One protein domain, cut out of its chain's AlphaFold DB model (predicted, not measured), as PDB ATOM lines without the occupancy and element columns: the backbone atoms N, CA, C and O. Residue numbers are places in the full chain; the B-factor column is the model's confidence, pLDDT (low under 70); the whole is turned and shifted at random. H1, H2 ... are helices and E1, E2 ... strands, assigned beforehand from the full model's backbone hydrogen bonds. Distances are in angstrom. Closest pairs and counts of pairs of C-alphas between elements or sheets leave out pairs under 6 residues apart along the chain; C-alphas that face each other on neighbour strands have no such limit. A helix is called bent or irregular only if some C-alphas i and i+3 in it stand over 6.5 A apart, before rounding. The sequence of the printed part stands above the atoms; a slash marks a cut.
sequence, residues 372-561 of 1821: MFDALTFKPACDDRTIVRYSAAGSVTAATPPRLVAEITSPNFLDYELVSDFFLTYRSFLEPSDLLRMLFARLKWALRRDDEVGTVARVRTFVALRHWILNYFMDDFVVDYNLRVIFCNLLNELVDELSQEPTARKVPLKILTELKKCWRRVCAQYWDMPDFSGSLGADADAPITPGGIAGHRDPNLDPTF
ATOM      1  N   MET A 372      14.402  45.683 -54.123       88.94
ATOM      2  CA  MET A 372      15.827  45.421 -54.372       88.94
ATOM      3  C   MET A 372      16.230  43.994 -53.958       88.94
ATOM      4  O   MET A 372      17.145  43.403 -54.529       88.94
ATOM      5  N   PHE A 373      15.527  43.414 -52.980       91.99
ATOM      6  CA  PHE A 373      15.871  42.120 -52.404       91.99
ATOM      7  C   PHE A 373      15.445  40.907 -53.238       91.99
ATOM      8  O   PHE A 373      15.973  39.822 -52.989       91.99
ATOM      9  N   ASP A 374      14.578  41.052 -54.245       88.92
ATOM     10  CA  ASP A 374      14.235  39.934 -55.133       88.92
ATOM     11  C   ASP A 374      15.458  39.490 -55.953       88.92
ATOM     12  O   ASP A 374      15.854  38.323 -55.896       88.92
ATOM     13  N   ALA A 375      16.144  40.426 -56.619       85.83
ATOM     14  CA  ALA A 375      17.379  40.131 -57.353       85.83
ATOM     15  C   ALA A 375      18.516  39.644 -56.430       85.83
ATOM     16  O   ALA A 375      19.281  38.755 -56.795       85.83
ATOM     17  N   LEU A 376      18.604  40.185 -55.210       88.65
ATOM     18  CA  LEU A 376      19.676  39.871 -54.257       88.65
ATOM     19  C   LEU A 376      19.492  38.544 -53.502       88.65
ATOM     20  O   LEU A 376      20.410  38.133 -52.797       88.65
ATOM     21  N   THR A 377      18.340  37.870 -53.628       87.26
ATOM     22  CA  THR A 377      18.058  36.613 -52.902       87.26
ATOM     23  C   THR A 377      18.041  35.378 -53.801       87.26
ATOM     24  O   THR A 377      18.389  34.290 -53.342       87.26
ATOM     25  N   PHE A 378      17.655  35.513 -55.073       86.12
ATOM     26  CA  PHE A 378      17.466  34.371 -55.972       86.12
ATOM     27  C   PHE A 378      18.598  34.220 -56.996       86.12
ATOM     28  O   PHE A 378      19.043  35.182 -57.625       86.12
ATOM     29  N   LYS A 379      19.049  32.977 -57.192       83.19
ATOM     30  CA  LYS A 379      20.036  32.628 -58.222       83.19
ATOM     31  C   LYS A 379      19.390  32.738 -59.617       83.19
ATOM     32  O   LYS A 379      18.221  32.378 -59.752       83.19
ATOM     33  N   PRO A 380      20.117  33.186 -60.657       79.92
ATOM     34  CA  PRO A 380      21.553  33.485 -60.665       79.92
ATOM     35  C   PRO A 380      21.924  34.904 -60.196       79.92
ATOM     36  O   PRO A 380      23.093  35.142 -59.922       79.92
ATOM     37  N   ALA A 381      20.972  35.838 -60.096       80.78
ATOM     38  CA  ALA A 381      21.265  37.255 -59.848       80.78
ATOM     39  C   ALA A 381      21.969  37.515 -58.500       80.78
ATOM     40  O   ALA A 381      22.846  38.373 -58.420       80.78
ATOM     41  N   CYS A 382      21.664  36.728 -57.462       83.68
ATOM     42  CA  CYS A 382      22.315  36.858 -56.156       83.68
ATOM     43  C   CYS A 382      23.782  36.379 -56.104       83.68
ATOM     44  O   CYS A 382      24.437  36.619 -55.087       83.68
ATOM     45  N   ASP A 383      24.288  35.747 -57.171       84.91
ATOM     46  CA  ASP A 383      25.658  35.223 -57.293       84.91
ATOM     47  C   ASP A 383      26.543  36.069 -58.236       84.91
ATOM     48  O   ASP A 383      27.667  35.670 -58.553       84.91
ATOM     49  N   ASP A 384      26.052  37.209 -58.739       86.33
ATOM     50  CA  ASP A 384      26.807  38.020 -59.700       86.33
ATOM     51  C   ASP A 384      28.069  38.641 -59.073       86.33
ATOM     52  O   ASP A 384      28.020  39.297 -58.031       86.33
ATOM     53  N   ARG A 385      29.198  38.505 -59.782       86.43
ATOM     54  CA  ARG A 385      30.514  39.057 -59.427       86.43
ATOM     55  C   ARG A 385      30.525  40.583 -59.328       86.43
ATOM     56  O   ARG A 385      31.423  41.125 -58.684       86.43
ATOM     57  N   THR A 386      29.557  41.273 -59.940       84.33
ATOM     58  CA  THR A 386      29.390  42.729 -59.780       84.33
ATOM     59  C   THR A 386      28.787  43.126 -58.427       84.33
ATOM     60  O   THR A 386      28.904  44.286 -58.040       84.33
ATOM     61  N   ILE A 387      28.199  42.168 -57.689       87.97
ATOM     62  CA  ILE A 387      27.435  42.382 -56.448       87.97
ATOM     63  C   ILE A 387      28.037  41.618 -55.250       87.97
ATOM     64  O   ILE A 387      27.996  42.114 -54.120       87.97
ATOM     65  N   VAL A 388      28.604  40.425 -55.471       90.30
ATOM     66  CA  VAL A 388      29.268  39.593 -54.454       90.30
ATOM     67  C   VAL A 388      30.424  38.775 -55.036       90.30
ATOM     68  O   VAL A 388      30.369  38.251 -56.144       90.30
ATOM     69  N   ARG A 389      31.486  38.621 -54.246       90.86
ATOM     70  CA  ARG A 389      32.597  37.697 -54.466       90.86
ATOM     71  C   ARG A 389      32.671  36.725 -53.290       90.86
ATOM     72  O   ARG A 389      32.554  37.127 -52.133       90.86
ATOM     73  N   TYR A 390      32.885  35.453 -53.609       90.31
ATOM     74  CA  TYR A 390      33.042  34.359 -52.654       90.31
ATOM     75  C   TYR A 390      34.467  33.793 -52.727       90.31
ATOM     76  O   TYR A 390      35.102  33.835 -53.782       90.31
ATOM     77  N   SER A 391      34.961  33.247 -51.616       88.56
ATOM     78  CA  SER A 391      36.194  32.454 -51.565       88.56
ATOM     79  C   SER A 391      35.989  31.063 -52.177       88.56
ATOM     80  O   SER A 391      34.857  30.609 -52.357       88.56
ATOM     81  N   ALA A 392      37.080  30.328 -52.411       85.29
ATOM     82  CA  ALA A 392      37.019  28.915 -52.801       85.29
ATOM     83  C   ALA A 392      36.308  28.016 -51.760       85.29
ATOM     84  O   ALA A 392      35.814  26.948 -52.112       85.29
ATOM     85  N   ALA A 393      36.216  28.461 -50.500       84.09
ATOM     86  CA  ALA A 393      35.471  27.802 -49.425       84.09
ATOM     87  C   ALA A 393      33.991  28.240 -49.336       84.09
ATOM     88  O   ALA A 393      33.260  27.759 -48.473       84.09
ATOM     89  N   GLY A 394      33.531  29.155 -50.199       83.36
ATOM     90  CA  GLY A 394      32.145  29.635 -50.234       83.36
ATOM     91  C   GLY A 394      31.809  30.767 -49.255       83.36
ATOM     92  O   GLY A 394      30.649  31.155 -49.168       83.36
ATOM     93  N   SER A 395      32.786  31.340 -48.544       86.35
ATOM     94  CA  SER A 395      32.565  32.507 -47.672       86.35
ATOM     95  C   SER A 395      32.608  33.815 -48.467       86.35
ATOM     96  O   SER A 395      33.503  33.967 -49.300       86.35
ATOM     97  N   VAL A 396      31.743  34.791 -48.174       90.53
ATOM     98  CA  VAL A 396      31.812  36.133 -48.792       90.53
ATOM     99  C   VAL A 396      33.181  36.778 -48.527       90.53
ATOM    100  O   VAL A 396      33.621  36.858 -47.382       90.53
ATOM    101  N   THR A 397      33.852  37.244 -49.583       91.86
ATOM    102  CA  THR A 397      35.104  38.021 -49.501       91.86
ATOM    103  C   THR A 397      34.873  39.502 -49.775       91.86
ATOM    104  O   THR A 397      35.477  40.345 -49.114       91.86
ATOM    105  N   ALA A 398      33.959  39.837 -50.691       93.12
ATOM    106  CA  ALA A 398      33.512  41.208 -50.912       93.12
ATOM    107  C   ALA A 398      32.058  41.259 -51.395       93.12
ATOM    108  O   ALA A 398      31.638  40.370 -52.131       93.12
ATOM    109  N   ALA A 399      31.286  42.278 -51.012       92.36
ATOM    110  CA  ALA A 399      29.895  42.434 -51.461       92.36
ATOM    111  C   ALA A 399      29.386  43.881 -51.338       92.36
ATOM    112  O   ALA A 399      29.975  44.697 -50.632       92.36
ATOM    113  N   THR A 400      28.273  44.208 -51.998       91.70
ATOM    114  CA  THR A 400      27.558  45.473 -51.746       91.70
ATOM    115  C   THR A 400      26.826  45.429 -50.394       91.70
ATOM    116  O   THR A 400      26.397  44.348 -49.972       91.70
ATOM    117  N   PRO A 401      26.606  46.571 -49.705       92.35
ATOM    118  CA  PRO A 401      25.902  46.583 -48.419       92.35
ATOM    119  C   PRO A 401      24.505  45.919 -48.442       92.35
ATOM    120  O   PRO A 401      24.243  45.098 -47.559       92.35
ATOM    121  N   PRO A 402      23.640  46.125 -49.463       92.39
ATOM    122  CA  PRO A 402      22.365  45.409 -49.553       92.39
ATOM    123  C   PRO A 402      22.529  43.890 -49.715       92.39
ATOM    124  O   PRO A 402      21.727  43.115 -49.192       92.39
ATOM    125  N   ARG A 403      23.583  43.434 -50.409       92.17
ATOM    126  CA  ARG A 403      23.854  42.003 -50.599       92.17
ATOM    127  C   ARG A 403      24.412  41.344 -49.337       92.17
ATOM    128  O   ARG A 403      24.069  40.187 -49.095       92.17
ATOM    129  N   LEU A 404      25.172  42.074 -48.513       93.27
ATOM    130  CA  LEU A 404      25.541  41.654 -47.152       93.27
ATOM    131  C   LEU A 404      24.297  41.507 -46.265       93.27
ATOM    132  O   LEU A 404      24.123  40.461 -45.643       93.27
ATOM    133  N   VAL A 405      23.383  42.489 -46.278       94.33
ATOM    134  CA  VAL A 405      22.096  42.404 -45.557       94.33
ATOM    135  C   VAL A 405      21.276  41.192 -46.021       94.33
ATOM    136  O   VAL A 405      20.702  40.480 -45.195       94.33
ATOM    137  N   ALA A 406      21.268  40.892 -47.324       93.19
ATOM    138  CA  ALA A 406      20.622  39.698 -47.873       93.19
ATOM    139  C   ALA A 406      21.299  38.371 -47.461       93.19
ATOM    140  O   ALA A 406      20.610  37.352 -47.421       93.19
ATOM    141  N   GLU A 407      22.596  38.370 -47.124       92.08
ATOM    142  CA  GLU A 407      23.343  37.174 -46.694       92.08
ATOM    143  C   GLU A 407      23.205  36.906 -45.186       92.08
ATOM    144  O   GLU A 407      22.850  35.794 -44.796       92.08
ATOM    145  N   ILE A 408      23.349  37.926 -44.325       93.11
ATOM    146  CA  ILE A 408      23.083  37.788 -42.875       93.11
ATOM    147  C   ILE A 408      21.607  37.455 -42.585       93.11
ATOM    148  O   ILE A 408      21.270  36.929 -41.527       93.11
ATOM    149  N   THR A 409      20.720  37.717 -43.552       93.91
ATOM    150  CA  THR A 409      19.310  37.297 -43.550       93.91
ATOM    151  C   THR A 409      18.987  36.307 -44.682       93.91
ATOM    152  O   THR A 409      17.851  36.277 -45.170       93.91
ATOM    153  N   SER A 410      19.956  35.501 -45.143       89.15
ATOM    154  CA  SER A 410      19.705  34.537 -46.229       89.15
ATOM    155  C   SER A 410      18.640  33.516 -45.810       89.15
ATOM    156  O   SER A 410      18.560  33.179 -44.625       89.15
ATOM    157  N   PRO A 411      17.835  32.966 -46.736       83.70
ATOM    158  CA  PRO A 411      16.906  31.878 -46.425       83.70
ATOM    159  C   PRO A 411      17.614  30.520 -46.281       83.70
ATOM    160  O   PRO A 411      17.134  29.649 -45.558       83.70
ATOM    161  N   ASN A 412      18.777  30.339 -46.916       82.25
ATOM    162  CA  ASN A 412      19.439  29.039 -47.046       82.25
ATOM    163  C   ASN A 412      20.153  28.652 -45.745       82.25
ATOM    164  O   ASN A 412      19.760  27.710 -45.061       82.25
ATOM    165  N   PHE A 413      21.134  29.453 -45.332       83.16
ATOM    166  CA  PHE A 413      21.972  29.215 -44.154       83.16
ATOM    167  C   PHE A 413      22.061  30.485 -43.297       83.16
ATOM    168  O   PHE A 413      21.989  31.592 -43.833       83.16
ATOM    169  N   LEU A 414      22.150  30.329 -41.976       83.24
ATOM    170  CA  LEU A 414      22.343  31.436 -41.042       83.24
ATOM    171  C   LEU A 414      23.668  31.217 -40.322       83.24
ATOM    172  O   LEU A 414      23.766  30.368 -39.439       83.24
ATOM    173  N   ASP A 415      24.663  31.990 -40.729       85.39
ATOM    174  CA  ASP A 415      25.981  32.010 -40.117       85.39
ATOM    175  C   ASP A 415      26.002  33.060 -38.991       85.39
ATOM    176  O   ASP A 415      25.884  34.262 -39.234       85.39
ATOM    177  N   TYR A 416      26.114  32.599 -37.743       88.91
ATOM    178  CA  TYR A 416      26.176  33.473 -36.567       88.91
ATOM    179  C   TYR A 416      27.545  34.157 -36.404       88.91
ATOM    180  O   TYR A 416      27.626  35.218 -35.777       88.91
ATOM    181  N   GLU A 417      28.615  33.603 -36.981       88.67
ATOM    182  CA  GLU A 417      29.922  34.260 -37.021       88.67
ATOM    183  C   GLU A 417      29.865  35.435 -37.999       88.67
ATOM    184  O   GLU A 417      30.179  36.554 -37.600       88.67
ATOM    185  N   LEU A 418      29.300  35.232 -39.196       91.40
ATOM    186  CA  LEU A 418      29.037  36.298 -40.173       91.40
ATOM    187  C   LEU A 418      28.139  37.414 -39.611       91.40
ATOM    188  O   LEU A 418      28.435  38.593 -39.801       91.40
ATOM    189  N   VAL A 419      27.051  37.067 -38.908       92.04
ATOM    190  CA  VAL A 419      26.155  38.053 -38.266       92.04
ATOM    191  C   VAL A 419      26.908  38.884 -37.223       92.04
ATOM    192  O   VAL A 419      26.777  40.108 -37.204       92.04
ATOM    193  N   SER A 420      27.707  38.243 -36.366       90.74
ATOM    194  CA  SER A 420      28.446  38.947 -35.311       90.74
ATOM    195  C   SER A 420      29.636  39.748 -35.854       90.74
ATOM    196  O   SER A 420      29.861  40.860 -35.388       90.74
ATOM    197  N   ASP A 421      30.346  39.257 -36.876       93.48
ATOM    198  CA  ASP A 421      31.370  40.024 -37.599       93.48
ATOM    199  C   ASP A 421      30.766  41.273 -38.249       93.48
ATOM    200  O   ASP A 421      31.339  42.361 -38.161       93.48
ATOM    201  N   PHE A 422      29.588  41.140 -38.868       94.71
ATOM    202  CA  PHE A 422      28.882  42.251 -39.496       94.71
ATOM    203  C   PHE A 422      28.495  43.330 -38.474       94.71
ATOM    204  O   PHE A 422      28.881  44.486 -38.643       94.71
ATOM    205  N   PHE A 423      27.795  42.979 -37.389       93.96
ATOM    206  CA  PHE A 423      27.371  43.975 -36.392       93.96
ATOM    207  C   PHE A 423      28.539  44.604 -35.612       93.96
ATOM    208  O   PHE A 423      28.430  45.755 -35.188       93.96
ATOM    209  N   LEU A 424      29.676  43.912 -35.501       91.91
ATOM    210  CA  LEU A 424      30.901  44.468 -34.927       91.91
ATOM    211  C   LEU A 424      31.599  45.467 -35.877       91.91
ATOM    212  O   LEU A 424      32.220  46.418 -35.412       91.91
ATOM    213  N   THR A 425      31.485  45.300 -37.204       93.35
ATOM    214  CA  THR A 425      32.321  46.027 -38.191       93.35
ATOM    215  C   THR A 425      31.597  47.001 -39.122       93.35
ATOM    216  O   THR A 425      32.273  47.845 -39.719       93.35
ATOM    217  N   TYR A 426      30.264  46.938 -39.265       93.94
ATOM    218  CA  TYR A 426      29.543  47.671 -40.324       93.94
ATOM    219  C   TYR A 426      29.803  49.185 -40.332       93.94
ATOM    220  O   TYR A 426      29.911  49.780 -41.399       93.94
ATOM    221  N   ARG A 427      30.002  49.788 -39.151       90.35
ATOM    222  CA  ARG A 427      30.288  51.223 -38.951       90.35
ATOM    223  C   ARG A 427      31.532  51.714 -39.704       90.35
ATOM    224  O   ARG A 427      31.687  52.909 -39.913       90.35
ATOM    225  N   SER A 428      32.404  50.802 -40.144       86.39
ATOM    226  CA  SER A 428      33.574  51.116 -40.974       86.39
ATOM    227  C   SER A 428      33.272  51.307 -42.471       86.39
ATOM    228  O   SER A 428      34.155  51.763 -43.199       86.39
ATOM    229  N   PHE A 429      32.062  50.968 -42.939       89.63
ATOM    230  CA  PHE A 429      31.651  51.055 -44.352       89.63
ATOM    231  C   PHE A 429      30.173  51.440 -44.592       89.63
ATOM    232  O   PHE A 429      29.769  51.597 -45.745       89.63
ATOM    233  N   LEU A 430      29.352  51.557 -43.544       90.56
ATOM    234  CA  LEU A 430      27.905  51.773 -43.623       90.56
ATOM    235  C   LEU A 430      27.397  52.546 -42.395       90.56
ATOM    236  O   LEU A 430      27.771  52.235 -41.264       90.56
ATOM    237  N   GLU A 431      26.503  53.514 -42.604       91.40
ATOM    238  CA  GLU A 431      25.864  54.246 -41.506       91.40
ATOM    239  C   GLU A 431      24.751  53.429 -40.811       91.40
ATOM    240  O   GLU A 431      24.048  52.652 -41.470       91.40
ATOM    241  N   PRO A 432      24.513  53.624 -39.495       92.52
ATOM    242  CA  PRO A 432      23.396  52.992 -38.781       92.52
ATOM    243  C   PRO A 432      22.023  53.317 -39.393       92.52
ATOM    244  O   PRO A 432      21.149  52.452 -39.453       92.52
ATOM    245  N   SER A 433      21.859  54.544 -39.893       92.23
ATOM    246  CA  SER A 433      20.677  55.064 -40.594       92.23
ATOM    247  C   SER A 433      20.282  54.199 -41.803       92.23
ATOM    248  O   SER A 433      19.136  53.757 -41.921       92.23
ATOM    249  N   ASP A 434      21.241  53.899 -42.680       92.54
ATOM    250  CA  ASP A 434      21.025  53.113 -43.895       92.54
ATOM    251  C   ASP A 434      20.986  51.608 -43.630       92.54
ATOM    252  O   ASP A 434      20.217  50.894 -44.280       92.54
ATOM    253  N   LEU A 435      21.721  51.110 -42.628       94.85
ATOM    254  CA  LEU A 435      21.547  49.737 -42.146       94.85
ATOM    255  C   LEU A 435      20.111  49.500 -41.658       94.85
ATOM    256  O   LEU A 435      19.481  48.508 -42.033       94.85
ATOM    257  N   LEU A 436      19.575  50.428 -40.863       95.00
ATOM    258  CA  LEU A 436      18.207  50.378 -40.361       95.00
ATOM    259  C   LEU A 436      17.188  50.370 -41.510       95.00
ATOM    260  O   LEU A 436      16.326  49.489 -41.554       95.00
ATOM    261  N   ARG A 437      17.334  51.279 -42.486       94.42
ATOM    262  CA  ARG A 437      16.501  51.312 -43.702       94.42
ATOM    263  C   ARG A 437      16.573  49.997 -44.481       94.42
ATOM    264  O   ARG A 437      15.530  49.454 -44.839       94.42
ATOM    265  N   MET A 438      17.767  49.437 -44.702       94.43
ATOM    266  CA  MET A 438      17.930  48.166 -45.421       94.43
ATOM    267  C   MET A 438      17.321  46.978 -44.671       94.43
ATOM    268  O   MET A 438      16.688  46.132 -45.301       94.43
ATOM    269  N   LEU A 439      17.454  46.908 -43.342       95.95
ATOM    270  CA  LEU A 439      16.829  45.856 -42.533       95.95
ATOM    271  C   LEU A 439      15.298  45.968 -42.534       95.95
ATOM    272  O   LEU A 439      14.620  44.946 -42.651       95.95
ATOM    273  N   PHE A 440      14.735  47.180 -42.488       95.18
ATOM    274  CA  PHE A 440      13.288  47.375 -42.619       95.18
ATOM    275  C   PHE A 440      12.779  47.115 -44.042       95.18
ATOM    276  O   PHE A 440      11.739  46.480 -44.191       95.18
ATOM    277  N   ALA A 441      13.511  47.493 -45.091       94.53
ATOM    278  CA  ALA A 441      13.171  47.138 -46.470       94.53
ATOM    279  C   ALA A 441      13.225  45.613 -46.696       94.53
ATOM    280  O   ALA A 441      12.307  45.044 -47.291       94.53
ATOM    281  N   ARG A 442      14.235  44.931 -46.135       95.02
ATOM    282  CA  ARG A 442      14.353  43.464 -46.113       95.02
ATOM    283  C   ARG A 442      13.200  42.806 -45.355       95.02
ATOM    284  O   ARG A 442      12.678  41.783 -45.803       95.02
ATOM    285  N   LEU A 443      12.768  43.405 -44.245       93.93
ATOM    286  CA  LEU A 443      11.617  42.946 -43.475       93.93
ATOM    287  C   LEU A 443      10.309  43.157 -44.254       93.93
ATOM    288  O   LEU A 443       9.576  42.189 -44.424       93.93
ATOM    289  N   LYS A 444      10.044  44.348 -44.816       93.24
ATOM    290  CA  LYS A 444       8.874  44.613 -45.681       93.24
ATOM    291  C   LYS A 444       8.840  43.663 -46.891       93.24
ATOM    292  O   LYS A 444       7.778  43.137 -47.215       93.24
ATOM    293  N   TRP A 445       9.989  43.355 -47.503       93.85
ATOM    294  CA  TRP A 445      10.110  42.337 -48.558       93.85
ATOM    295  C   TRP A 445       9.703  40.941 -48.066       93.85
ATOM    296  O   TRP A 445       8.814  40.313 -48.640       93.85
ATOM    297  N   ALA A 446      10.288  40.470 -46.962       92.32
ATOM    298  CA  ALA A 446       9.992  39.150 -46.405       92.32
ATOM    299  C   ALA A 446       8.570  39.039 -45.814       92.32
ATOM    300  O   ALA A 446       8.043  37.937 -45.659       92.32
ATOM    301  N   LEU A 447       7.941  40.169 -45.482       89.77
ATOM    302  CA  LEU A 447       6.565  40.237 -45.000       89.77
ATOM    303  C   LEU A 447       5.540  40.070 -46.130       89.77
ATOM    304  O   LEU A 447       4.568  39.341 -45.930       89.77
ATOM    305  N   ARG A 448       5.803  40.677 -47.298       87.79
ATOM    306  CA  ARG A 448       5.005  40.568 -48.538       87.79
ATOM    307  C   ARG A 448       5.080  39.188 -49.209       87.79
ATOM    308  O   ARG A 448       4.333  38.935 -50.148       87.79
ATOM    309  N   ARG A 449       5.992  38.312 -48.770       87.52
ATOM    310  CA  ARG A 449       6.184  36.965 -49.328       87.52
ATOM    311  C   ARG A 449       5.660  35.883 -48.387       87.52
ATOM    312  O   ARG A 449       5.980  35.852 -47.197       87.52
ATOM    313  N   ASP A 450       4.894  34.965 -48.963       82.84
ATOM    314  CA  ASP A 450       4.242  33.858 -48.253       82.84
ATOM    315  C   ASP A 450       4.966  32.520 -48.390       82.84
ATOM    316  O   ASP A 450       4.650  31.565 -47.682       82.84
ATOM    317  N   ASP A 451       5.958  32.465 -49.277       88.02
ATOM    318  CA  ASP A 451       6.806  31.300 -49.499       88.02
ATOM    319  C   ASP A 451       7.544  30.886 -48.214       88.02
ATOM    320  O   ASP A 451       7.772  31.692 -47.303       88.02
ATOM    321  N   GLU A 452       8.060  29.657 -48.193       88.69
ATOM    322  CA  GLU A 452       9.011  29.215 -47.164       88.69
ATOM    323  C   GLU A 452      10.221  30.163 -47.075       88.69
ATOM    324  O   GLU A 452      10.650  30.521 -45.981       88.69
ATOM    325  N   VAL A 453      10.700  30.670 -48.219       90.70
ATOM    326  CA  VAL A 453      11.782  31.667 -48.310       90.70
ATOM    327  C   VAL A 453      11.439  32.965 -47.572       90.70
ATOM    328  O   VAL A 453      12.244  33.429 -46.764       90.70
ATOM    329  N   GLY A 454      10.250  33.537 -47.797       90.38
ATOM    330  CA  GLY A 454       9.794  34.741 -47.086       90.38
ATOM    331  C   GLY A 454       9.588  34.474 -45.594       90.38
ATOM    332  O   GLY A 454      10.011  35.253 -44.740       90.38
ATOM    333  N   THR A 455       9.022  33.311 -45.268       90.28
ATOM    334  CA  THR A 455       8.792  32.848 -43.894       90.28
ATOM    335  C   THR A 455      10.093  32.686 -43.102       90.28
ATOM    336  O   THR A 455      10.167  33.129 -41.957       90.28
ATOM    337  N   VAL A 456      11.146  32.134 -43.708       91.43
ATOM    338  CA  VAL A 456      12.472  32.027 -43.083       91.43
ATOM    339  C   VAL A 456      13.166  33.393 -43.018       91.43
ATOM    340  O   VAL A 456      13.690  33.759 -41.963       91.43
ATOM    341  N   ALA A 457      13.130  34.183 -44.095       92.61
ATOM    342  CA  ALA A 457      13.768  35.498 -44.142       92.61
ATOM    343  C   ALA A 457      13.177  36.481 -43.114       92.61
ATOM    344  O   ALA A 457      13.940  37.191 -42.458       92.61
ATOM    345  N   ARG A 458      11.850  36.496 -42.890       91.87
ATOM    346  CA  ARG A 458      11.218  37.401 -41.904       91.87
ATOM    347  C   ARG A 458      11.652  37.074 -40.470       91.87
ATOM    348  O   ARG A 458      11.901  37.986 -39.687       91.87
ATOM    349  N   VAL A 459      11.837  35.789 -40.150       91.96
ATOM    350  CA  VAL A 459      12.339  35.338 -38.839       91.96
ATOM    351  C   VAL A 459      13.822  35.675 -38.676       91.96
ATOM    352  O   VAL A 459      14.201  36.214 -37.642       91.96
ATOM    353  N   ARG A 460      14.663  35.428 -39.690       92.60
ATOM    354  CA  ARG A 460      16.102  35.754 -39.626       92.60
ATOM    355  C   ARG A 460      16.352  37.268 -39.558       92.60
ATOM    356  O   ARG A 460      17.198  37.705 -38.785       92.60
ATOM    357  N   THR A 461      15.553  38.074 -40.260       94.64
ATOM    358  CA  THR A 461      15.607  39.550 -40.182       94.64
ATOM    359  C   THR A 461      15.163  40.066 -38.808       94.64
ATOM    360  O   THR A 461      15.818  40.938 -38.244       94.64
ATOM    361  N   PHE A 462      14.114  39.483 -38.212       93.22
ATOM    362  CA  PHE A 462      13.736  39.766 -36.821       93.22
ATOM    363  C   PHE A 462      14.840  39.381 -35.824       93.22
ATOM    364  O   PHE A 462      15.116  40.147 -34.907       93.22
ATOM    365  N   VAL A 463      15.503  38.231 -36.005       92.41
ATOM    366  CA  VAL A 463      16.638  37.820 -35.157       92.41
ATOM    367  C   VAL A 463      17.804  38.804 -35.275       92.41
ATOM    368  O   VAL A 463      18.361  39.174 -34.245       92.41
ATOM    369  N   ALA A 464      18.127  39.288 -36.479       93.91
ATOM    370  CA  ALA A 464      19.157  40.308 -36.685       93.91
ATOM    371  C   ALA A 464      18.807  41.640 -35.991       93.91
ATOM    372  O   ALA A 464      19.612  42.151 -35.216       93.91
ATOM    373  N   LEU A 465      17.586  42.159 -36.185       95.21
ATOM    374  CA  LEU A 465      17.105  43.373 -35.505       95.21
ATOM    375  C   LEU A 465      17.095  43.212 -33.975       95.21
ATOM    376  O   LEU A 465      17.573  44.086 -33.260       95.21
ATOM    377  N   ARG A 466      16.610  42.077 -33.457       93.04
ATOM    378  CA  ARG A 466      16.599  41.779 -32.015       93.04
ATOM    379  C   ARG A 466      18.013  41.640 -31.443       93.04
ATOM    380  O   ARG A 466      18.247  42.068 -30.319       93.04
ATOM    381  N   HIS A 467      18.948  41.037 -32.179       92.13
ATOM    382  CA  HIS A 467      20.349  40.960 -31.766       92.13
ATOM    383  C   HIS A 467      20.959  42.364 -31.671       92.13
ATOM    384  O   HIS A 467      21.536  42.686 -30.635       92.13
ATOM    385  N   TRP A 468      20.737  43.213 -32.681       94.72
ATOM    386  CA  TRP A 468      21.213  44.597 -32.704       94.72
ATOM    387  C   TRP A 468      20.683  45.419 -31.515       94.72
ATOM    388  O   TRP A 468      21.476  45.951 -30.742       94.72
ATOM    389  N   ILE A 469      19.359  45.417 -31.303       93.39
ATOM    390  CA  ILE A 469      18.677  46.139 -30.207       93.39
ATOM    391  C   ILE A 469      19.115  45.657 -28.818       93.39
ATOM    392  O   ILE A 469      19.094  46.445 -27.884       93.39
ATOM    393  N   LEU A 470      19.483  44.384 -28.647       91.41
ATOM    394  CA  LEU A 470      19.938  43.887 -27.345       91.41
ATOM    395  C   LEU A 470      21.430  44.149 -27.104       91.41
ATOM    396  O   LEU A 470      21.797  44.569 -26.017       91.41
ATOM    397  N   ASN A 471      22.286  43.902 -28.099       89.73
ATOM    398  CA  ASN A 471      23.735  43.808 -27.886       89.73
ATOM    399  C   ASN A 471      24.478  45.134 -28.125       89.73
ATOM    400  O   ASN A 471      25.588  45.281 -27.635       89.73
ATOM    401  N   TYR A 472      23.878  46.086 -28.851       91.32
ATOM    402  CA  TYR A 472      24.516  47.358 -29.230       91.32
ATOM    403  C   TYR A 472      23.611  48.580 -28.972       91.32
ATOM    404  O   TYR A 472      23.772  49.630 -29.598       91.32
ATOM    405  N   PHE A 473      22.638  48.473 -28.052       90.98
ATOM    406  CA  PHE A 473      21.726  49.586 -27.741       90.98
ATOM    407  C   PHE A 473      22.476  50.834 -27.268       90.98
ATOM    408  O   PHE A 473      22.226  51.933 -27.758       90.98
ATOM    409  N   MET A 474      23.430  50.642 -26.353       86.03
ATOM    410  CA  MET A 474      24.323  51.686 -25.847       86.03
ATOM    411  C   MET A 474      25.085  52.388 -26.973       86.03
ATOM    412  O   MET A 474      25.195  53.612 -26.992       86.03
ATOM    413  N   ASP A 475      25.591  51.603 -27.918       84.60
ATOM    414  CA  ASP A 475      26.548  52.062 -28.912       84.60
ATOM    415  C   ASP A 475      25.953  52.860 -30.056       84.60
ATOM    416  O   ASP A 475      26.593  53.806 -30.525       84.60
ATOM    417  N   ASP A 476      24.770  52.460 -30.510       90.20
ATOM    418  CA  ASP A 476      24.128  53.044 -31.684       90.20
ATOM    419  C   ASP A 476      22.885  53.845 -31.309       90.20
ATOM    420  O   ASP A 476      22.679  54.938 -31.825       90.20
ATOM    421  N   PHE A 477      22.054  53.331 -30.397       91.75
ATOM    422  CA  PHE A 477      20.731  53.894 -30.136       91.75
ATOM    423  C   PHE A 477      20.745  54.936 -29.014       91.75
ATOM    424  O   PHE A 477      20.181  56.008 -29.196       91.75
ATOM    425  N   VAL A 478      21.385  54.689 -27.864       86.06
ATOM    426  CA  VAL A 478      21.368  55.650 -26.736       86.06
ATOM    427  C   VAL A 478      21.922  57.012 -27.164       86.06
ATOM    428  O   VAL A 478      21.271  58.034 -26.935       86.06
ATOM    429  N   VAL A 479      23.074  57.011 -27.844       81.67
ATOM    430  CA  VAL A 479      23.779  58.224 -28.290       81.67
ATOM    431  C   VAL A 479      23.085  58.914 -29.475       81.67
ATOM    432  O   VAL A 479      23.044  60.144 -29.500       81.67
ATOM    433  N   ASP A 480      22.511  58.170 -30.431       87.05
ATOM    434  CA  ASP A 480      21.811  58.749 -31.587       87.05
ATOM    435  C   ASP A 480      20.281  58.743 -31.413       87.05
ATOM    436  O   ASP A 480      19.569  57.783 -31.726       87.05
ATOM    437  N   TYR A 481      19.760  59.879 -30.950       89.75
ATOM    438  CA  TYR A 481      18.323  60.134 -30.861       89.75
ATOM    439  C   TYR A 481      17.610  60.044 -32.225       89.75
ATOM    440  O   TYR A 481      16.489  59.539 -32.294       89.75
ATOM    441  N   ASN A 482      18.248  60.466 -33.323       90.32
ATOM    442  CA  ASN A 482      17.631  60.424 -34.651       90.32
ATOM    443  C   ASN A 482      17.462  58.977 -35.123       90.32
ATOM    444  O   ASN A 482      16.411  58.628 -35.661       90.32
ATOM    445  N   LEU A 483      18.445  58.108 -34.860       92.70
ATOM    446  CA  LEU A 483      18.325  56.673 -35.127       92.70
ATOM    447  C   LEU A 483      17.156  56.049 -34.346       92.70
ATOM    448  O   LEU A 483      16.406  55.247 -34.907       92.70
ATOM    449  N   ARG A 484      16.950  56.456 -33.083       93.05
ATOM    450  CA  ARG A 484      15.792  56.027 -32.275       93.05
ATOM    451  C   ARG A 484      14.464  56.504 -32.865       93.05
ATOM    452  O   ARG A 484      13.552  55.693 -32.998       93.05
ATOM    453  N   VAL A 485      14.361  57.768 -33.282       92.52
ATOM    454  CA  VAL A 485      13.159  58.306 -33.955       92.52
ATOM    455  C   VAL A 485      12.860  57.545 -35.251       92.52
ATOM    456  O   VAL A 485      11.731  57.097 -35.449       92.52
ATOM    457  N   ILE A 486      13.865  57.322 -36.105       93.26
ATOM    458  CA  ILE A 486      13.705  56.572 -37.363       93.26
ATOM    459  C   ILE A 486      13.258  55.127 -37.082       93.26
ATOM    460  O   ILE A 486      12.370  54.624 -37.770       93.26
ATOM    461  N   PHE A 487      13.807  54.467 -36.053       95.22
ATOM    462  CA  PHE A 487      13.383  53.119 -35.655       95.22
ATOM    463  C   PHE A 487      11.917  53.089 -35.203       95.22
ATOM    464  O   PHE A 487      11.152  52.229 -35.648       95.22
ATOM    465  N   CYS A 488      11.512  54.025 -34.339       93.41
ATOM    466  CA  CYS A 488      10.141  54.108 -33.845       93.41
ATOM    467  C   CYS A 488       9.142  54.341 -34.980       93.41
ATOM    468  O   CYS A 488       8.148  53.621 -35.057       93.41
ATOM    469  N   ASN A 489       9.432  55.278 -35.886       94.03
ATOM    470  CA  ASN A 489       8.568  55.576 -37.028       94.03
ATOM    471  C   ASN A 489       8.423  54.347 -37.936       94.03
ATOM    472  O   ASN A 489       7.309  53.859 -38.117       94.03
ATOM    473  N   LEU A 490       9.536  53.756 -38.391       93.88
ATOM    474  CA  LEU A 490       9.517  52.587 -39.279       93.88
ATOM    475  C   LEU A 490       8.821  51.359 -38.664       93.88
ATOM    476  O   LEU A 490       8.206  50.584 -39.399       93.88
ATOM    477  N   LEU A 491       8.899  51.152 -37.340       93.61
ATOM    478  CA  LEU A 491       8.208  50.038 -36.677       93.61
ATOM    479  C   LEU A 491       6.724  50.317 -36.414       93.61
ATOM    480  O   LEU A 491       5.922  49.385 -36.490       93.61
ATOM    481  N   ASN A 492       6.350  51.559 -36.110       92.72
ATOM    482  CA  ASN A 492       4.947  51.937 -35.955       92.72
ATOM    483  C   ASN A 492       4.237  51.865 -37.317       92.72
ATOM    484  O   ASN A 492       3.312  51.069 -37.458       92.72
ATOM    485  N   GLU A 493       4.773  52.534 -38.347       91.39
ATOM    486  CA  GLU A 493       4.287  52.469 -39.736       91.39
ATOM    487  C   GLU A 493       4.108  51.028 -40.230       91.39
ATOM    488  O   GLU A 493       3.091  50.698 -40.828       91.39
ATOM    489  N   LEU A 494       5.074  50.137 -39.969       89.81
ATOM    490  CA  LEU A 494       5.008  48.742 -40.415       89.81
ATOM    491  C   LEU A 494       3.943  47.910 -39.679       89.81
ATOM    492  O   LEU A 494       3.403  46.957 -40.242       89.81
ATOM    493  N   VAL A 495       3.644  48.237 -38.421       88.18
ATOM    494  CA  VAL A 495       2.536  47.606 -37.688       88.18
ATOM    495  C   VAL A 495       1.196  48.149 -38.182       88.18
ATOM    496  O   VAL A 495       0.263  47.368 -38.357       88.18
ATOM    497  N   ASP A 496       1.125  49.442 -38.492       86.55
ATOM    498  CA  ASP A 496      -0.084  50.102 -38.986       86.55
ATOM    499  C   ASP A 496      -0.422  49.669 -40.429       86.55
ATOM    500  O   ASP A 496      -1.570  49.334 -40.716       86.55
ATOM    501  N   GLU A 497       0.573  49.548 -41.316       85.47
ATOM    502  CA  GLU A 497       0.439  48.952 -42.659       85.47
ATOM    503  C   GLU A 497      -0.175  47.540 -42.596       85.47
ATOM    504  O   GLU A 497      -1.068  47.201 -43.372       85.47
ATOM    505  N   LEU A 498       0.291  46.706 -41.657       84.08
ATOM    506  CA  LEU A 498      -0.170  45.324 -41.494       84.08
ATOM    507  C   LEU A 498      -1.475  45.180 -40.698       84.08
ATOM    508  O   LEU A 498      -2.071  44.101 -40.730       84.08
ATOM    509  N   SER A 499      -1.917  46.218 -39.981       81.19
ATOM    510  CA  SER A 499      -3.213  46.222 -39.289       81.19
ATOM    511  C   SER A 499      -4.364  46.565 -40.239       81.19
ATOM    512  O   SER A 499      -5.470  46.047 -40.075       81.19
ATOM    513  N   GLN A 500      -4.092  47.374 -41.269       80.06
ATOM    514  CA  GLN A 500      -5.058  47.778 -42.296       80.06
ATOM    515  C   GLN A 500      -5.322  46.693 -43.353       80.06
ATOM    516  O   GLN A 500      -6.372  46.701 -43.998       80.06
ATOM    517  N   GLU A 501      -4.393  45.753 -43.556       74.88
ATOM    518  CA  GLU A 501      -4.550  44.698 -44.560       74.88
ATOM    519  C   GLU A 501      -5.610  43.661 -44.114       74.88
ATOM    520  O   GLU A 501      -5.419  42.979 -43.104       74.88
ATOM    521  N   PRO A 502      -6.719  43.451 -44.857       60.96
ATOM    522  CA  PRO A 502      -7.845  42.620 -44.400       60.96
ATOM    523  C   PRO A 502      -7.514  41.122 -44.274       60.96
ATOM    524  O   PRO A 502      -8.299  40.350 -43.723       60.96
ATOM    525  N   THR A 503      -6.345  40.696 -44.760       62.51
ATOM    526  CA  THR A 503      -5.784  39.348 -44.582       62.51
ATOM    527  C   THR A 503      -4.839  39.225 -43.378       62.51
ATOM    528  O   THR A 503      -4.164  38.202 -43.255       62.51
ATOM    529  N   ALA A 504      -4.799  40.241 -42.500       58.36
ATOM    530  CA  ALA A 504      -3.986  40.401 -41.287       58.36
ATOM    531  C   ALA A 504      -3.444  39.088 -40.689       58.36
ATOM    532  O   ALA A 504      -4.076  38.390 -39.881       58.36
ATOM    533  N   ARG A 505      -2.222  38.729 -41.093       66.70
ATOM    534  CA  ARG A 505      -1.631  37.434 -40.749       66.70
ATOM    535  C   ARG A 505      -1.187  37.442 -39.287       66.70
ATOM    536  O   ARG A 505      -0.197  38.065 -38.911       66.70
ATOM    537  N   LYS A 506      -1.871  36.645 -38.460       74.63
ATOM    538  CA  LYS A 506      -1.648  36.499 -37.001       74.63
ATOM    539  C   LYS A 506      -0.249  35.994 -36.587       74.63
ATOM    540  O   LYS A 506      -0.014  35.785 -35.398       74.63
ATOM    541  N   VAL A 507       0.654  35.744 -37.540       76.58
ATOM    542  CA  VAL A 507       2.050  35.329 -37.315       76.58
ATOM    543  C   VAL A 507       3.010  36.526 -37.414       76.58
ATOM    544  O   VAL A 507       3.618  36.831 -36.392       76.58
ATOM    545  N   PRO A 508       3.136  37.259 -38.542       81.03
ATOM    546  CA  PRO A 508       3.976  38.459 -38.598       81.03
ATOM    547  C   PRO A 508       3.589  39.538 -37.580       81.03
ATOM    548  O   PRO A 508       4.489  40.107 -36.970       81.03
ATOM    549  N   LEU A 509       2.295  39.750 -37.300       82.57
ATOM    550  CA  LEU A 509       1.881  40.683 -36.243       82.57
ATOM    551  C   LEU A 509       2.463  40.300 -34.869       82.57
ATOM    552  O   LEU A 509       2.916  41.172 -34.137       82.57
ATOM    553  N   LYS A 510       2.561  39.002 -34.535       84.80
ATOM    554  CA  LYS A 510       3.240  38.558 -33.302       84.80
ATOM    555  C   LYS A 510       4.734  38.869 -33.318       84.80
ATOM    556  O   LYS A 510       5.267  39.311 -32.313       84.80
ATOM    557  N   ILE A 511       5.408  38.658 -34.449       85.64
ATOM    558  CA  ILE A 511       6.844  38.957 -34.583       85.64
ATOM    559  C   ILE A 511       7.100  40.452 -34.318       85.64
ATOM    560  O   ILE A 511       8.039  40.800 -33.604       85.64
ATOM    561  N   LEU A 512       6.235  41.335 -34.826       88.75
ATOM    562  CA  LEU A 512       6.353  42.778 -34.607       88.75
ATOM    563  C   LEU A 512       5.929  43.216 -33.197       88.75
ATOM    564  O   LEU A 512       6.577  44.099 -32.638       88.75
ATOM    565  N   THR A 513       4.925  42.591 -32.569       86.69
ATOM    566  CA  THR A 513       4.598  42.894 -31.161       86.69
ATOM    567  C   THR A 513       5.686  42.416 -30.199       86.69
ATOM    568  O   THR A 513       5.977  43.118 -29.235       86.69
ATOM    569  N   GLU A 514       6.376  41.304 -30.480       87.54
ATOM    570  CA  GLU A 514       7.587  40.926 -29.735       87.54
ATOM    571  C   GLU A 514       8.756  41.899 -29.981       87.54
ATOM    572  O   GLU A 514       9.536  42.149 -29.061       87.54
ATOM    573  N   LEU A 515       8.854  42.526 -31.161       90.63
ATOM    574  CA  LEU A 515       9.839  43.586 -31.416       90.63
ATOM    575  C   LEU A 515       9.496  44.886 -30.656       90.63
ATOM    576  O   LEU A 515      10.372  45.437 -29.991       90.63
ATOM    577  N   LYS A 516       8.221  45.318 -30.650       91.30
ATOM    578  CA  LYS A 516       7.732  46.437 -29.815       91.30
ATOM    579  C   LYS A 516       7.983  46.173 -28.317       91.30
ATOM    580  O   LYS A 516       8.473  47.057 -27.617       91.30
ATOM    581  N   LYS A 517       7.724  44.953 -27.823       89.25
ATOM    582  CA  LYS A 517       8.046  44.539 -26.438       89.25
ATOM    583  C   LYS A 517       9.546  44.567 -26.148       89.25
ATOM    584  O   LYS A 517       9.937  44.978 -25.059       89.25
ATOM    585  N   CYS A 518      10.377  44.124 -27.096       89.51
ATOM    586  CA  CYS A 518      11.833  44.157 -26.967       89.51
ATOM    587  C   CYS A 518      12.334  45.599 -26.813       89.51
ATOM    588  O   CYS A 518      13.085  45.874 -25.884       89.51
ATOM    589  N   TRP A 519      11.850  46.517 -27.657       91.83
ATOM    590  CA  TRP A 519      12.171  47.943 -27.579       91.83
ATOM    591  C   TRP A 519      11.788  48.553 -26.226       91.83
ATOM    592  O   TRP A 519      12.660  49.029 -25.506       91.83
ATOM    593  N   ARG A 520      10.508  48.451 -25.823       89.10
ATOM    594  CA  ARG A 520      10.023  48.999 -24.538       89.10
ATOM    595  C   ARG A 520      10.830  48.476 -23.345       89.10
ATOM    596  O   ARG A 520      11.168  49.251 -22.460       89.10
ATOM    597  N   ARG A 521      11.175  47.180 -23.337       87.05
ATOM    598  CA  ARG A 521      11.959  46.547 -22.262       87.05
ATOM    599  C   ARG A 521      13.376  47.112 -22.142       87.05
ATOM    600  O   ARG A 521      13.864  47.211 -21.024       87.05
ATOM    601  N   VAL A 522      14.026  47.449 -23.257       87.42
ATOM    602  CA  VAL A 522      15.376  48.034 -23.243       87.42
ATOM    603  C   VAL A 522      15.310  49.524 -22.906       87.42
ATOM    604  O   VAL A 522      16.048  49.981 -22.043       87.42
ATOM    605  N   CYS A 523      14.366  50.282 -23.475       87.70
ATOM    606  CA  CYS A 523      14.192  51.698 -23.130       87.70
ATOM    607  C   CYS A 523      13.852  51.920 -21.641       87.70
ATOM    608  O   CYS A 523      14.315  52.903 -21.066       87.70
ATOM    609  N   ALA A 524      13.140  50.981 -21.000       84.97
ATOM    610  CA  ALA A 524      12.871  50.971 -19.554       84.97
ATOM    611  C   ALA A 524      14.127  50.928 -18.660       84.97
ATOM    612  O   ALA A 524      14.017  51.134 -17.456       84.97
ATOM    613  N   GLN A 525      15.301  50.608 -19.214       82.92
ATOM    614  CA  GLN A 525      16.570  50.577 -18.476       82.92
ATOM    615  C   GLN A 525      17.246  51.957 -18.423       82.92
ATOM    616  O   GLN A 525      18.116  52.173 -17.584       82.92
ATOM    617  N   TYR A 526      16.842  52.886 -19.299       82.91
ATOM    618  CA  TYR A 526      17.483  54.195 -19.475       82.91
ATOM    619  C   TYR A 526      16.546  55.375 -19.177       82.91
ATOM    620  O   TYR A 526      17.015  56.393 -18.677       82.91
ATOM    621  N   TRP A 527      15.237  55.241 -19.444       84.78
ATOM    622  CA  TRP A 527      14.255  56.318 -19.250       84.78
ATOM    623  C   TRP A 527      12.984  55.848 -18.536       84.78
ATOM    624  O   TRP A 527      12.366  54.851 -18.923       84.78
ATOM    625  N   ASP A 528      12.545  56.620 -17.541       75.39
ATOM    626  CA  ASP A 528      11.423  56.293 -16.655       75.39
ATOM    627  C   ASP A 528      10.057  56.693 -17.271       75.39
ATOM    628  O   ASP A 528       9.329  57.543 -16.758       75.39
ATOM    629  N   MET A 529       9.687  56.077 -18.402       67.79
ATOM    630  CA  MET A 529       8.343  56.221 -18.999       67.79
ATOM    631  C   MET A 529       7.272  55.423 -18.234       67.79
ATOM    632  O   MET A 529       7.475  54.228 -17.987       67.79
ATOM    633  N   PRO A 530       6.055  55.977 -18.045       62.78
ATOM    634  CA  PRO A 530       4.871  55.189 -17.697       62.78
ATOM    635  C   PRO A 530       4.634  54.028 -18.681       62.78
ATOM    636  O   PRO A 530       4.464  52.883 -18.262       62.78
ATOM    637  N   ASP A 531       4.724  54.303 -19.985       61.15
ATOM    638  CA  ASP A 531       4.383  53.375 -21.079       61.15
ATOM    639  C   ASP A 531       5.356  52.195 -21.251       61.15
ATOM    640  O   ASP A 531       5.064  51.229 -21.962       61.15
ATOM    641  N   PHE A 532       6.530  52.249 -20.614       60.94
ATOM    642  CA  PHE A 532       7.478  51.131 -20.598       60.94
ATOM    643  C   PHE A 532       7.248  50.189 -19.399       60.94
ATOM    644  O   PHE A 532       7.818  49.095 -19.355       60.94
ATOM    645  N   SER A 533       6.386  50.564 -18.445       51.65
ATOM    646  CA  SER A 533       6.196  49.840 -17.185       51.65
ATOM    647  C   SER A 533       5.075  48.781 -17.235       51.65
ATOM    648  O   SER A 533       3.887  49.074 -17.329       51.65
ATOM    649  N   GLY A 534       5.452  47.502 -17.118       51.50
ATOM    650  CA  GLY A 534       4.616  46.414 -16.573       51.50
ATOM    651  C   GLY A 534       3.390  45.900 -17.357       51.50
ATOM    652  O   GLY A 534       3.092  44.711 -17.243       51.50
ATOM    653  N   SER A 535       2.689  46.712 -18.158       50.04
ATOM    654  CA  SER A 535       1.413  46.356 -18.822       50.04
ATOM    655  C   SER A 535       1.587  45.460 -20.067       50.04
ATOM    656  O   SER A 535       1.109  45.748 -21.163       50.04
ATOM    657  N   LEU A 536       2.293  44.333 -19.933       51.57
ATOM    658  CA  LEU A 536       2.720  43.474 -21.055       51.57
ATOM    659  C   LEU A 536       1.585  42.715 -21.793       51.57
ATOM    660  O   LEU A 536       1.880  41.895 -22.668       51.57
ATOM    661  N   GLY A 537       0.313  42.946 -21.445       48.47
ATOM    662  CA  GLY A 537      -0.830  42.143 -21.902       48.47
ATOM    663  C   GLY A 537      -1.979  42.878 -22.603       48.47
ATOM    664  O   GLY A 537      -2.751  42.203 -23.280       48.47
ATOM    665  N   ALA A 538      -2.110  44.202 -22.458       48.46
ATOM    666  CA  ALA A 538      -3.221  44.968 -23.038       48.46
ATOM    667  C   ALA A 538      -2.809  45.675 -24.342       48.46
ATOM    668  O   ALA A 538      -3.336  45.375 -25.411       48.46
ATOM    669  N   ASP A 539      -1.801  46.542 -24.268       57.81
ATOM    670  CA  ASP A 539      -1.497  47.532 -25.310       57.81
ATOM    671  C   ASP A 539      -0.413  47.045 -26.291       57.81
ATOM    672  O   ASP A 539       0.651  47.649 -26.484       57.81
ATOM    673  N   ALA A 540      -0.681  45.891 -26.910       60.20
ATOM    674  CA  ALA A 540       0.187  45.306 -27.934       60.20
ATOM    675  C   ALA A 540       0.291  46.197 -29.187       60.20
ATOM    676  O   ALA A 540       1.364  46.288 -29.790       60.20
ATOM    677  N   ASP A 541      -0.806  46.871 -29.535       65.10
ATOM    678  CA  ASP A 541      -0.940  47.646 -30.770       65.10
ATOM    679  C   ASP A 541      -0.416  49.085 -30.632       65.10
ATOM    680  O   ASP A 541       0.041  49.661 -31.618       65.10
ATOM    681  N   ALA A 542      -0.377  49.634 -29.408       77.14
ATOM    682  CA  ALA A 542       0.094  50.993 -29.118       77.14
ATOM    683  C   ALA A 542       1.468  51.302 -29.760       77.14
ATOM    684  O   ALA A 542       2.293  50.387 -29.921       77.14
ATOM    685  N   PRO A 543       1.759  52.564 -30.123       84.38
ATOM    686  CA  PRO A 543       3.045  52.944 -30.704       84.38
ATOM    687  C   PRO A 543       4.209  52.748 -29.720       84.38
ATOM    688  O   PRO A 543       4.022  52.646 -28.505       84.38
ATOM    689  N   ILE A 544       5.432  52.676 -30.239       89.16
ATOM    690  CA  ILE A 544       6.654  52.843 -29.441       89.16
ATOM    691  C   ILE A 544       7.214  54.259 -29.588       89.16
ATOM    692  O   ILE A 544       7.096  54.869 -30.652       89.16
ATOM    693  N   THR A 545       7.838  54.748 -28.520       87.00
ATOM    694  CA  THR A 545       8.473  56.068 -28.402       87.00
ATOM    695  C   THR A 545      10.001  55.932 -28.291       87.00
ATOM    696  O   THR A 545      10.488  54.875 -27.871       87.00
ATOM    697  N   PRO A 546      10.781  56.965 -28.668       86.05
ATOM    698  CA  PRO A 546      12.244  56.879 -28.716       86.05
ATOM    699  C   PRO A 546      12.933  56.975 -27.344       86.05
ATOM    700  O   PRO A 546      14.109  56.631 -27.246       86.05
ATOM    701  N   GLY A 547      12.245  57.428 -26.289       83.90
ATOM    702  CA  GLY A 547      12.880  57.803 -25.016       83.90
ATOM    703  C   GLY A 547      13.609  59.153 -25.098       83.90
ATOM    704  O   GLY A 547      13.575  59.809 -26.137       83.90
ATOM    705  N   GLY A 548      14.266  59.560 -24.010       80.30
ATOM    706  CA  GLY A 548      14.808  60.914 -23.841       80.30
ATOM    707  C   GLY A 548      16.259  61.115 -24.298       80.30
ATOM    708  O   GLY A 548      16.826  60.319 -25.057       80.30
ATOM    709  N   ILE A 549      16.895  62.177 -23.798       78.23
ATOM    710  CA  ILE A 549      18.331  62.455 -23.980       78.23
ATOM    711  C   ILE A 549      19.164  61.420 -23.202       78.23
ATOM    712  O   ILE A 549      18.770  60.967 -22.128       78.23
ATOM    713  N   ALA A 550      20.325  61.031 -23.736       71.47
ATOM    714  CA  ALA A 550      21.269  60.170 -23.024       71.47
ATOM    715  C   ALA A 550      21.759  60.837 -21.722       71.47
ATOM    716  O   ALA A 550      22.137  62.006 -21.729       71.47
ATOM    717  N   GLY A 551      21.760  60.093 -20.614       69.34
ATOM    718  CA  GLY A 551      22.174  60.583 -19.291       69.34
ATOM    719  C   GLY A 551      21.059  61.220 -18.451       69.34
ATOM    720  O   GLY A 551      21.186  61.245 -17.231       69.34
ATOM    721  N   HIS A 552      19.943  61.652 -19.051       70.37
ATOM    722  CA  HIS A 552      18.725  62.002 -18.305       70.37
ATOM    723  C   HIS A 552      17.776  60.806 -18.234       70.37
ATOM    724  O   HIS A 552      17.622  60.079 -19.212       70.37
ATOM    725  N   ARG A 553      17.085  60.643 -17.099       77.79
ATOM    726  CA  ARG A 553      15.996  59.661 -16.948       77.79
ATOM    727  C   ARG A 553      14.674  60.137 -17.550       77.79
ATOM    728  O   ARG A 553      13.834  59.304 -17.887       77.79
ATOM    729  N   ASP A 554      14.507  61.446 -17.733       73.64
ATOM    730  CA  ASP A 554      13.297  62.042 -18.297       73.64
ATOM    731  C   ASP A 554      13.099  61.649 -19.768       73.64
ATOM    732  O   ASP A 554      13.887  62.039 -20.635       73.64
ATOM    733  N   PRO A 555      12.025  60.915 -20.099       72.04
ATOM    734  CA  PRO A 555      11.811  60.401 -21.449       72.04
ATOM    735  C   PRO A 555      11.311  61.457 -22.442       72.04
ATOM    736  O   PRO A 555      11.303  61.202 -23.643       72.04
ATOM    737  N   ASN A 556      10.871  62.616 -21.944       71.87
ATOM    738  CA  ASN A 556      10.242  63.680 -22.730       71.87
ATOM    739  C   ASN A 556      11.247  64.718 -23.261       71.87
ATOM    740  O   ASN A 556      10.849  65.659 -23.945       71.87
ATOM    741  N   LEU A 557      12.536  64.571 -22.934       71.67
ATOM    742  CA  LEU A 557      13.589  65.460 -23.413       71.67
ATOM    743  C   LEU A 557      14.069  65.015 -24.806       71.67
ATOM    744  O   LEU A 557      14.593  63.918 -24.985       71.67
ATOM    745  N   ASP A 558      13.906  65.899 -25.781       75.88
ATOM    746  CA  ASP A 558      14.473  65.834 -27.133       75.88
ATOM    747  C   ASP A 558      15.767  66.679 -27.157       75.88
ATOM    748  O   ASP A 558      15.784  67.733 -26.520       75.88
ATOM    749  N   PRO A 559      16.844  66.285 -27.867       70.23
ATOM    750  CA  PRO A 559      17.986  67.152 -28.177       70.23
ATOM    751  C   PRO A 559      17.678  68.623 -28.525       70.23
ATOM    752  O   PRO A 559      18.510  69.477 -28.212       70.23
ATOM    753  N   THR A 560      16.511  68.956 -29.103       71.56
ATOM    754  CA  THR A 560      16.086  70.363 -29.308       71.56
ATOM    755  C   THR A 560      15.953  71.176 -28.017       71.56
ATOM    756  O   THR A 560      15.965  72.403 -28.078       71.56
ATOM    757  N   PHE A 561      15.889  70.530 -26.849       67.35
ATOM    758  CA  PHE A 561      15.971  71.163 -25.534       67.35
ATOM    759  C   PHE A 561      17.178  72.113 -25.431       67.35
ATOM    760  O   PHE A 561      17.014  73.272 -25.066       67.35
TER     761      PHE A 561
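Overview. This is residues 372 to 561 of the 1821 residues of the protein "Guanine nucleotide exchange factor LTE1" of Madurella mycetomatis (UniProt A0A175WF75). Two helical hairpins, H4 with H5 and H7 with H8, pack side by side as a four-helix bundle, up and down, each helix running against the one before it in the chain. At one end of the long axis sits a small hairpin of strands, E1 and E2, with H1 and H2 between it and the bundle; at the other end, past H8, residues 524 to 561 wind without a named element. The printed part has 190 residues, in the order H1 E1 E2 H2 H3 H4 H5 H6 H7 H8, and is mostly helix; the sheet, E1 - E2, is antiparallel. It is compact, with a radius of gyration of the C-alphas of 17.5 A and spans of 53 by 41 by 25 A.

Along the chain. Find C-alpha 388 at (29.268, 39.593, -54.454), where E1, residues 388 to 390, begins; E2 is residues 396 to 399. Before them is H1, residues 372 to 377; after them come H2, residues 401 to 408, and H3, residues 416 to 428, 19.6 A long. H3 is irregular, with C-alphas 424 and 427 7.9 A apart. Then read H4, residues 432 to 447, 22.0 A, and H5, residues 452 to 471, 28.3 A. H6, residues 473 to 478, is only just irregular, with C-alphas 475 and 478 6.7 A apart. H7, residues 481 to 500, is 28.8 A long, and H8, residues 508 to 523, runs 22.8 A to C-alpha 523 at (14.192, 51.698, -23.130).

Arrangement. Start at the hairpin E1 and E2, where N 389 and O 398 are 2.7 A apart, within hydrogen-bond range. E2 and H2 are near each other, with 5 pairs of C-alphas within 10 A. H2 touches H1, closest at the C-alphas of Leu 376 and Arg 403, 5.9 A, and touches residues 438 to 442 of H4, closest at Pro 402 and Met 438, 6.7 A. H3 is close to but not clearly touching H5, with C-alphas 423 and 468 7.2 A apart. In the bundle, the hairpin H4 and H5 touches at a shallow tilt of 30 degrees, opposite ways, closest at C-alphas 446 and 454, 4.5 A. H5 and H8 touch the same way at 4 degrees, a shallow tilt, closest at C-alphas 466 and 515, 7.0 A. H4 and H7 touch, closest at C-alphas 433 and 483, 6.2 A. The hairpin H7 and H8 touches through residues 491 to 498 and 509 to 516 alone, closest at C-alphas 495 and 512, 6.9 A; H5 and H7 are apart. H6 and H7 touch only at the corner, closest at C-alphas 477 and 484, 5.8 A. Every O i to N i+4 pair is within hydrogen-bond range in H2, H4, H7 and H8, against 1 of 2 in H1, 7 of 9 in H3, 15 of 16 in H5 and 1 of 2 in H6.

Size, cuts and confidence. The two C-alphas farthest apart, Ala 392 and Phe 561, are 54.5 A apart. The printed part has no cut, and no link between named elements is long. Look for pLDDT under 70 at residues 502 to 505, 529 to 541, 551 and 561.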